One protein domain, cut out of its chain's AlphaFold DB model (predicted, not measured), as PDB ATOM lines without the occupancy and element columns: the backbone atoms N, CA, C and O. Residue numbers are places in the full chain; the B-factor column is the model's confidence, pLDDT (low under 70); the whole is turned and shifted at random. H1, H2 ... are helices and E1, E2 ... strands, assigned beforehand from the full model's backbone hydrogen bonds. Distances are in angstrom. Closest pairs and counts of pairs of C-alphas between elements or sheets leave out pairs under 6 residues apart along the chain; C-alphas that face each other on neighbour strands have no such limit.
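What this domain is: This is residues 31 to 92 of the 106 residues of the protein "SOUL heme-binding protein" of Rhodopirellula europaea 6C (UniProt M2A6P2). A sheet of three antiparallel strands, E1, E3 and E2 side by side, has one long helix, H1, packed slantwise over one face, while its other face is bare. At one end of this two-layer body the long loop between E2 and E3, residues 73 to 84, reaches out past the strands and folds back. The printed part has 62 residues, with three named strands and one named helix in the order E1, H1, E2, E3, and its class is mixed, helices and strands. The whole is compact, with a radius of gyration of the C-alphas of 12.0 A, and its outline is a rod spanning 38 by 19 by 16 A.

Where its parts are: Start with the sheet: find C-alpha 32 at (379.604, 299.571, 555.735), where strand E1, residues 32 to 37, begins. Strand E3, residues 85 to 91, runs 19.1 A from its first to its last C-alpha and ends with C-alpha 91 at (379.255, 304.360, 557.918). Strand E2, residues 64 to 72, is the longest strand by residues and measures 20.5 A; look at Lys 67, where it bends by 79 degrees. Over the sheet, find C-alpha 43 at (361.998, 291.220, 562.911); from there helix H1, residues 43 to 59, runs 24.2 A to C-alpha 59.

How they stand to each other: In the sheet, E3 is the inner strand, and E1 and E2 are the edge strands. E1 and E3 are antiparallel, at 162 degrees between their directions; look for N 33 and O 89, 2.9 A apart and within hydrogen-bond range. E2 and E3 form a hairpin, antiparallel at 156 degrees, with N 69 and O 88 within hydrogen-bond range at 2.8 A. The sheet is only just strongly twisted, its C-alphas lying up to 4.2 A off the best plane. H1 is on the sheet at a height of 8.1 A, and the two make two layers, a helix on one face of a sheet. H1 lies over E1 and E3 and only just not over E2, on which 2 of its C-alphas fall. On the local plane its line stands at 45 degrees to that of E1, slantwise to the strands. The closest C-alphas of H1 and E1 are those of Leu 53 and Ile 35, 6.1 A apart; those of H1 and E3 are Glu 50 and Thr 87, 6.3 A apart. E1, H1 and E2 make a split strand-helix-strand unit, two strands running the same way with E3 between them in the sheet, and its crossover is right-handed. Within H1 every O i to N i+4 pair is within hydrogen-bond range.

The domain as a whole: Look to Gly 61 and Ser 77 for the two C-alphas farthest apart, at 39.1 A. The printed part runs from residue 31 to 92 with no cut. The links E1 to H1 and H1 to E2 are tight; the link E2 to E3, of 12 residues, is long. The mean pLDDT of the printed part is 94.2, and no printed residue is under 70.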
ATOM      1  N   ARG A  31     381.595 302.745 552.718       95.31
ATOM      2  CA  ARG A  31     381.975 301.865 553.826       95.31
ATOM      3  C   ARG A  31     380.735 301.431 554.596       95.31
ATOM      4  O   ARG A  31     379.853 302.241 554.872       95.31
ATOM      5  N   PHE A  32     380.689 300.157 554.959       96.50
ATOM      6  CA  PHE A  32     379.604 299.571 555.735       96.50
ATOM      7  C   PHE A  32     380.189 298.775 556.894       96.50
ATOM      8  O   PHE A  32     381.138 298.013 556.715       96.50
ATOM      9  N   ALA A  33     379.594 298.930 558.069       97.44
ATOM     10  CA  ALA A  33     379.764 297.981 559.153       97.44
ATOM     11  C   ALA A  33     378.756 296.845 558.955       97.44
ATOM     12  O   ALA A  33     377.593 297.094 558.627       97.44
ATOM     13  N   VAL A  34     379.209 295.601 559.119       97.75
ATOM     14  CA  VAL A  34     378.417 294.410 558.796       97.75
ATOM     15  C   VAL A  34     378.502 293.397 559.926       97.75
ATOM     16  O   VAL A  34     379.590 293.083 560.406       97.75
ATOM     17  N   ILE A  35     377.354 292.843 560.317       97.81
ATOM     18  CA  ILE A  35     377.286 291.673 561.197       97.81
ATOM     19  C   ILE A  35     376.700 290.484 560.443       97.81
ATOM     20  O   ILE A  35     375.619 290.577 559.866       97.81
ATOM     21  N   ARG A  36     377.409 289.353 560.480       97.12
ATOM     22  CA  ARG A  36     376.951 288.068 559.937       97.12
ATOM     23  C   ARG A  36     376.302 287.233 561.035       97.12
ATOM     24  O   ARG A  36     376.879 287.082 562.111       97.12
ATOM     25  N   PHE A  37     375.156 286.626 560.745       96.31
ATOM     26  CA  PHE A  37     374.456 285.742 561.677       96.31
ATOM     27  C   PHE A  37     373.665 284.643 560.958       96.31
ATOM     28  O   PHE A  37     373.339 284.755 559.774       96.31
ATOM     29  N   SER A  38     373.360 283.572 561.694       95.38
ATOM     30  CA  SER A  38     372.501 282.470 561.254       95.38
ATOM     31  C   SER A  38     371.085 282.594 561.820       95.38
ATOM     32  O   SER A  38     370.832 283.388 562.729       95.38
ATOM     33  N   GLY A  39     370.152 281.809 561.274       92.00
ATOM     34  CA  GLY A  39     368.755 281.761 561.703       92.00
ATOM     35  C   GLY A  39     367.767 282.243 560.642       92.00
ATOM     36  O   GLY A  39     368.134 282.678 559.549       92.00
ATOM     37  N   GLN A  40     366.477 282.159 560.971       89.25
ATOM     38  CA  GLN A  40     365.423 282.766 560.165       89.25
ATOM     39  C   GLN A  40     365.447 284.282 560.383       89.25
ATOM     40  O   GLN A  40     365.370 284.749 561.516       89.25
ATOM     41  N   MET A  41     365.557 285.053 559.301       86.94
ATOM     42  CA  MET A  41     365.571 286.512 559.368       86.94
ATOM     43  C   MET A  41     364.159 287.044 559.652       86.94
ATOM     44  O   MET A  41     363.404 287.368 558.740       86.94
ATOM     45  N   ASP A  42     363.799 287.082 560.933       90.88
ATOM     46  CA  ASP A  42     362.587 287.723 561.440       90.88
ATOM     47  C   ASP A  42     362.899 289.099 562.054       90.88
ATOM     48  O   ASP A  42     364.060 289.497 562.220       90.88
ATOM     49  N   SER A  43     361.856 289.861 562.382       91.81
ATOM     50  CA  SER A  43     361.998 291.220 562.911       91.81
ATOM     51  C   SER A  43     362.712 291.263 564.269       91.81
ATOM     52  O   SER A  43     363.427 292.225 564.550       91.81
ATOM     53  N   LYS A  44     362.562 290.228 565.104       94.94
ATOM     54  CA  LYS A  44     363.161 290.155 566.442       94.94
ATOM     55  C   LYS A  44     364.658 289.879 566.346       94.94
ATOM     56  O   LYS A  44     365.453 290.590 566.965       94.94
ATOM     57  N   LEU A  45     365.046 288.877 565.560       94.50
ATOM     58  CA  LEU A  45     366.438 288.523 565.323       94.50
ATOM     59  C   LEU A  45     367.169 289.668 564.623       94.50
ATOM     60  O   LEU A  45     368.244 290.053 565.075       94.50
ATOM     61  N   SER A  46     366.560 290.263 563.596       93.75
ATOM     62  CA  SER A  46     367.167 291.373 562.849       93.75
ATOM     63  C   SER A  46     367.442 292.575 563.755       93.75
ATOM     64  O   SER A  46     368.571 293.054 563.797       93.75
ATOM     65  N   LYS A  47     366.469 292.993 564.580       95.88
ATOM     66  CA  LYS A  47     366.660 294.085 565.555       95.88
ATOM     67  C   LYS A  47     367.738 293.771 566.592       95.88
ATOM     68  O   LYS A  47     368.514 294.649 566.957       95.88
ATOM     69  N   LYS A  48     367.813 292.520 567.062       97.31
ATOM     70  CA  LYS A  48     368.853 292.087 568.009       97.31
ATOM     71  C   LYS A  48     370.253 292.212 567.400       97.31
ATOM     72  O   LYS A  48     371.164 292.696 568.070       97.31
ATOM     73  N   GLN A  49     370.429 291.771 566.155       97.62
ATOM     74  CA  GLN A  49     371.727 291.836 565.474       97.62
ATOM     75  C   GLN A  49     372.085 293.270 565.086       97.62
ATOM     76  O   GLN A  49     373.232 293.672 565.260       97.62
ATOM     77  N   GLU A  50     371.107 294.070 564.663       97.50
ATOM     78  CA  GLU A  50     371.292 295.498 564.410       97.50
ATOM     79  C   GLU A  50     371.760 296.241 565.670       97.50
ATOM     80  O   GLU A  50     372.750 296.966 565.620       97.50
ATOM     81  N   ALA A  51     371.107 296.027 566.818       97.69
ATOM     82  CA  ALA A  51     371.506 296.652 568.079       97.69
ATOM     83  C   ALA A  51     372.941 296.269 568.477       97.69
ATOM     84  O   ALA A  51     373.728 297.132 568.868       97.69
ATOM     85  N   LYS A  52     373.306 294.992 568.308       98.06
ATOM     86  CA  LYS A  52     374.672 294.509 568.544       98.06
ATOM     87  C   LYS A  52     375.683 295.179 567.607       98.06
ATOM     88  O   LYS A  52     376.756 295.576 568.054       98.06
ATOM     89  N   LEU A  53     375.340 295.333 566.329       98.12
ATOM     90  CA  LEU A  53     376.186 296.020 565.357       98.12
ATOM     91  C   LEU A  53     376.364 297.500 565.715       98.12
ATOM     92  O   LEU A  53     377.485 297.994 565.679       98.12
ATOM     93  N   ARG A  54     375.298 298.199 566.122       97.81
ATOM     94  CA  ARG A  54     375.377 299.606 566.554       97.81
ATOM     95  C   ARG A  54     376.259 299.789 567.786       97.81
ATOM     96  O   ARG A  54     377.065 300.710 567.815       97.81
ATOM     97  N   GLN A  55     376.152 298.895 568.769       97.88
ATOM     98  CA  GLN A  55     377.043 298.899 569.934       97.88
ATOM     99  C   GLN A  55     378.507 298.724 569.529       97.88
ATOM    100  O   GLN A  55     379.365 299.452 570.019       97.88
ATOM    101  N   TRP A  56     378.789 297.809 568.598       97.94
ATOM    102  CA  TRP A  56     380.140 297.610 568.078       97.94
ATOM    103  C   TRP A  56     380.659 298.835 567.309       97.94
ATOM    104  O   TRP A  56     381.781 299.267 567.550       97.94
ATOM    105  N   ILE A  57     379.830 299.448 566.454       97.06
ATOM    106  CA  ILE A  57     380.160 300.690 565.732       97.06
ATOM    107  C   ILE A  57     380.560 301.800 566.717       97.06
ATOM    108  O   ILE A  57     381.615 302.410 566.545       97.06
ATOM    109  N   MET A  58     379.768 302.013 567.776       96.06
ATOM    110  CA  MET A  58     380.070 303.010 568.814       96.06
ATOM    111  C   MET A  58     381.363 302.686 569.568       96.06
ATOM    112  O   MET A  58     382.171 303.578 569.804       96.06
ATOM    113  N   ALA A  59     381.591 301.415 569.912       97.12
ATOM    114  CA  ALA A  59     382.818 300.982 570.583       97.12
ATOM    115  C   ALA A  59     384.075 301.190 569.718       97.12
ATOM    116  O   ALA A  59     385.164 301.384 570.251       97.12
ATOM    117  N   CYS A  60     383.927 301.184 568.391       95.31
ATOM    118  CA  CYS A  60     384.996 301.507 567.448       95.31
ATOM    119  C   CYS A  60     385.174 303.016 567.202       95.31
ATOM    120  O   CYS A  60     386.026 303.382 566.396       95.31
ATOM    121  N   GLY A  61     384.381 303.886 567.840       95.38
ATOM    122  CA  GLY A  61     384.419 305.333 567.597       95.38
ATOM    123  C   GLY A  61     383.943 305.727 566.196       95.38
ATOM    124  O   GLY A  61     384.369 306.745 565.659       95.38
ATOM    125  N   LEU A  62     383.104 304.898 565.573       95.38
ATOM    126  CA  LEU A  62     382.567 305.130 564.236       95.38
ATOM    127  C   LEU A  62     381.126 305.637 564.320       95.38
ATOM    128  O   LEU A  62     380.390 305.322 565.255       95.38
ATOM    129  N   GLU A  63     380.689 306.350 563.285       94.69
ATOM    130  CA  GLU A  63     379.293 306.755 563.132       94.69
ATOM    131  C   GLU A  63     378.623 306.008 561.983       94.69
ATOM    132  O   GLU A  63     379.098 306.006 560.847       94.69
ATOM    133  N   GLY A  64     377.487 305.381 562.280       94.81
ATOM    134  CA  GLY A  64     376.627 304.738 561.293       94.81
ATOM    135  C   GLY A  64     375.418 305.595 560.932       94.81
ATOM    136  O   GLY A  64     374.966 306.432 561.713       94.81
ATOM    137  N   GLU A  65     374.849 305.352 559.759       95.44
ATOM    138  CA  GLU A  65     373.551 305.894 559.381       95.44
ATOM    139  C   GLU A  65     372.414 305.328 560.248       95.44
ATOM    140  O   GLU A  65     372.493 304.264 560.879       95.44
ATOM    141  N   THR A  66     371.295 306.051 560.257       93.88
ATOM    142  CA  THR A  66     370.085 305.627 560.966       93.88
ATOM    143  C   THR A  66     369.472 304.383 560.334       93.88
ATOM    144  O   THR A  66     368.940 303.539 561.047       93.88
ATOM    145  N   LYS A  67     369.551 304.230 559.008       93.38
ATOM    146  CA  LYS A  67     368.950 303.091 558.308       93.38
ATOM    147  C   LYS A  67     369.903 301.897 558.299       93.38
ATOM    148  O   LYS A  67     371.073 302.029 557.957       93.38
ATOM    149  N   ALA A  68     369.367 300.732 558.649       95.19
ATOM    150  CA  ALA A  68     370.030 299.451 558.472       95.19
ATOM    151  C   ALA A  68     369.452 298.725 557.252       95.19
ATOM    152  O   ALA A  68     368.263 298.833 556.941       95.19
ATOM    153  N   GLU A  69     370.300 297.967 556.572       94.75
ATOM    154  CA  GLU A  69     369.931 297.120 555.447       94.75
ATOM    155  C   GLU A  69     370.084 295.648 555.824       94.75
ATOM    156  O   GLU A  69     371.014 295.267 556.533       94.75
ATOM    157  N   ALA A  70     369.178 294.812 555.328       94.31
ATOM    158  CA  ALA A  70     369.227 293.370 555.513       94.31
ATOM    159  C   ALA A  70     369.615 292.685 554.199       94.31
ATOM    160  O   ALA A  70     369.031 292.976 553.152       94.31
ATOM    161  N   ALA A  71     370.563 291.752 554.269       93.88
ATOM    162  CA  ALA A  71     370.990 290.926 553.148       93.88
ATOM    163  C   ALA A  71     370.882 289.443 553.522       93.88
ATOM    164  O   ALA A  71     371.536 288.965 554.448       93.88
ATOM    165  N   GLY A  72     370.035 288.713 552.799       92.38
ATOM    166  CA  GLY A  72     369.907 287.262 552.906       92.38
ATOM    167  C   GLY A  72     370.472 286.610 551.652       92.38
ATOM    168  O   GLY A  72     370.068 286.968 550.550       92.38
ATOM    169  N   TYR A  73     371.390 285.661 551.825       91.56
ATOM    170  CA  TYR A  73     372.064 284.990 550.702       91.56
ATOM    171  C   TYR A  73     371.595 283.549 550.497       91.56
ATOM    172  O   TYR A  73     371.855 282.952 549.459       91.56
ATOM    173  N   ALA A  74     370.941 282.972 551.504       89.19
ATOM    174  CA  ALA A  74     370.492 281.590 551.461       89.19
ATOM    175  C   ALA A  74     369.105 281.466 550.795       89.19
ATOM    176  O   ALA A  74     368.219 282.270 551.100       89.19
ATOM    177  N   PRO A  75     368.884 280.443 549.948       85.75
ATOM    178  CA  PRO A  75     367.563 280.088 549.431       85.75
ATOM    179  C   PRO A  75     366.527 279.821 550.532       85.75
ATOM    180  O   PRO A  75     366.865 279.443 551.659       85.75
ATOM    181  N   GLN A  76     365.238 279.926 550.196       81.31
ATOM    182  CA  GLN A  76     364.150 279.653 551.146       81.31
ATOM    183  C   GLN A  76     364.139 278.190 551.629       81.31
ATOM    184  O   GLN A  76     363.699 277.928 552.747       81.31
ATOM    185  N   SER A  77     364.664 277.250 550.835       87.00
ATOM    186  CA  SER A  77     364.789 275.829 551.191       87.00
ATOM    187  C   SER A  77     365.912 275.533 552.193       87.00
ATOM    188  O   SER A  77     365.940 274.451 552.775       87.00
ATOM    189  N   THR A  78     366.835 276.471 552.440       88.94
ATOM    190  CA  THR A  78     367.935 276.264 553.390       88.94
ATOM    191  C   THR A  78     367.414 276.286 554.834       88.94
ATOM    192  O   THR A  78     366.757 277.261 555.219       88.94
ATOM    193  N   PRO A  79     367.726 275.280 555.671       88.44
ATOM    194  CA  PRO A  79     367.373 275.293 557.090       88.44
ATOM    195  C   PRO A  79     367.959 276.506 557.821       88.44
ATOM    196  O   PRO A  79     369.103 276.887 557.582       88.44
ATOM    197  N   GLY A  80     367.194 277.094 558.747       87.00
ATOM    198  CA  GLY A  80     367.543 278.340 559.447       87.00
ATOM    199  C   GLY A  80     368.983 278.418 559.988       87.00
ATOM    200  O   GLY A  80     369.666 279.400 559.698       87.00
ATOM    201  N   PRO A  81     369.493 277.405 560.716       89.56
ATOM    202  CA  PRO A  81     370.860 277.419 561.248       89.56
ATOM    203  C   PRO A  81     371.962 277.474 560.182       89.56
ATOM    204  O   PRO A  81     373.059 277.947 560.467       89.56
ATOM    205  N   LEU A  82     371.668 277.018 558.961       91.81
ATOM    206  CA  LEU A  82     372.598 277.007 557.829       91.81
ATOM    207  C   LEU A  82     372.481 278.263 556.959       91.81
ATOM    208  O   LEU A  82     373.253 278.440 556.017       91.81
ATOM    209  N   ARG A  83     371.522 279.150 557.250       94.44
ATOM    210  CA  ARG A  83     371.378 280.398 556.504       94.44
ATOM    211  C   ARG A  83     372.472 281.382 556.875       94.44
ATOM    212  O   ARG A  83     372.809 281.550 558.045       94.44
ATOM    213  N   ARG A  84     372.962 282.093 555.862       94.88
ATOM    214  CA  ARG A  84     373.806 283.274 556.023       94.88
ATOM    215  C   ARG A  84     372.958 284.521 555.814       94.88
ATOM    216  O   ARG A  84     372.497 284.772 554.699       94.88
ATOM    217  N   ASN A  85     372.809 285.294 556.882       95.81
ATOM    218  CA  ASN A  85     372.205 286.617 556.850       95.81
ATOM    219  C   ASN A  85     373.224 287.658 557.306       95.81
ATOM    220  O   ASN A  85     374.111 287.372 558.118       95.81
ATOM    221  N   GLU A  86     373.067 288.869 556.797       97.25
ATOM    222  CA  GLU A  86     373.869 290.023 557.165       97.25
ATOM    223  C   GLU A  86     372.968 291.230 557.432       97.25
ATOM    224  O   GLU A  86     371.964 291.449 556.751       97.25
ATOM    225  N   THR A  87     373.344 292.024 558.433       97.44
ATOM    226  CA  THR A  87     372.814 293.377 558.629       97.44
ATOM    227  C   THR A  87     373.938 294.361 558.367       97.44
ATOM    228  O   THR A  87     375.029 294.206 558.916       97.44
ATOM    229  N   LEU A  88     373.667 295.347 557.517       97.00
ATOM    230  CA  LEU A  88     374.621 296.347 557.065       97.00
ATOM    231  C   LEU A  88     374.166 297.725 557.538       97.00
ATOM    232  O   LEU A  88     373.006 298.095 557.364       97.00
ATOM    233  N   ILE A  89     375.087 298.501 558.099       97.44
ATOM    234  CA  ILE A  89     374.879 299.916 558.416       97.44
ATOM    235  C   ILE A  89     375.953 300.696 557.673       97.44
ATOM    236  O   ILE A  89     377.148 300.448 557.857       97.44
ATOM    237  N   ARG A  90     375.534 301.623 556.806       96.50
ATOM    238  CA  ARG A  90     376.465 302.521 556.122       96.50
ATOM    239  C   ARG A  90     377.166 303.380 557.165       96.50
ATOM    240  O   ARG A  90     376.512 303.941 558.038       96.50
ATOM    241  N   LEU A  91     378.486 303.453 557.085       96.44
ATOM    242  CA  LEU A  91     379.255 304.360 557.918       96.44
ATOM    243  C   LEU A  91     379.220 305.740 557.283       96.44
ATOM    244  O   LEU A  91     379.407 305.867 556.068       96.44
ATOM    245  N   LYS A  92     379.025 306.766 558.107       93.00
ATOM    246  CA  LYS A  92     379.297 308.128 557.671       93.00
ATOM    247  C   LYS A  92     380.778 308.196 557.317       93.00
ATOM    248  O   LYS A  92     381.626 307.636 558.019       93.00
TER     249      LYS A  92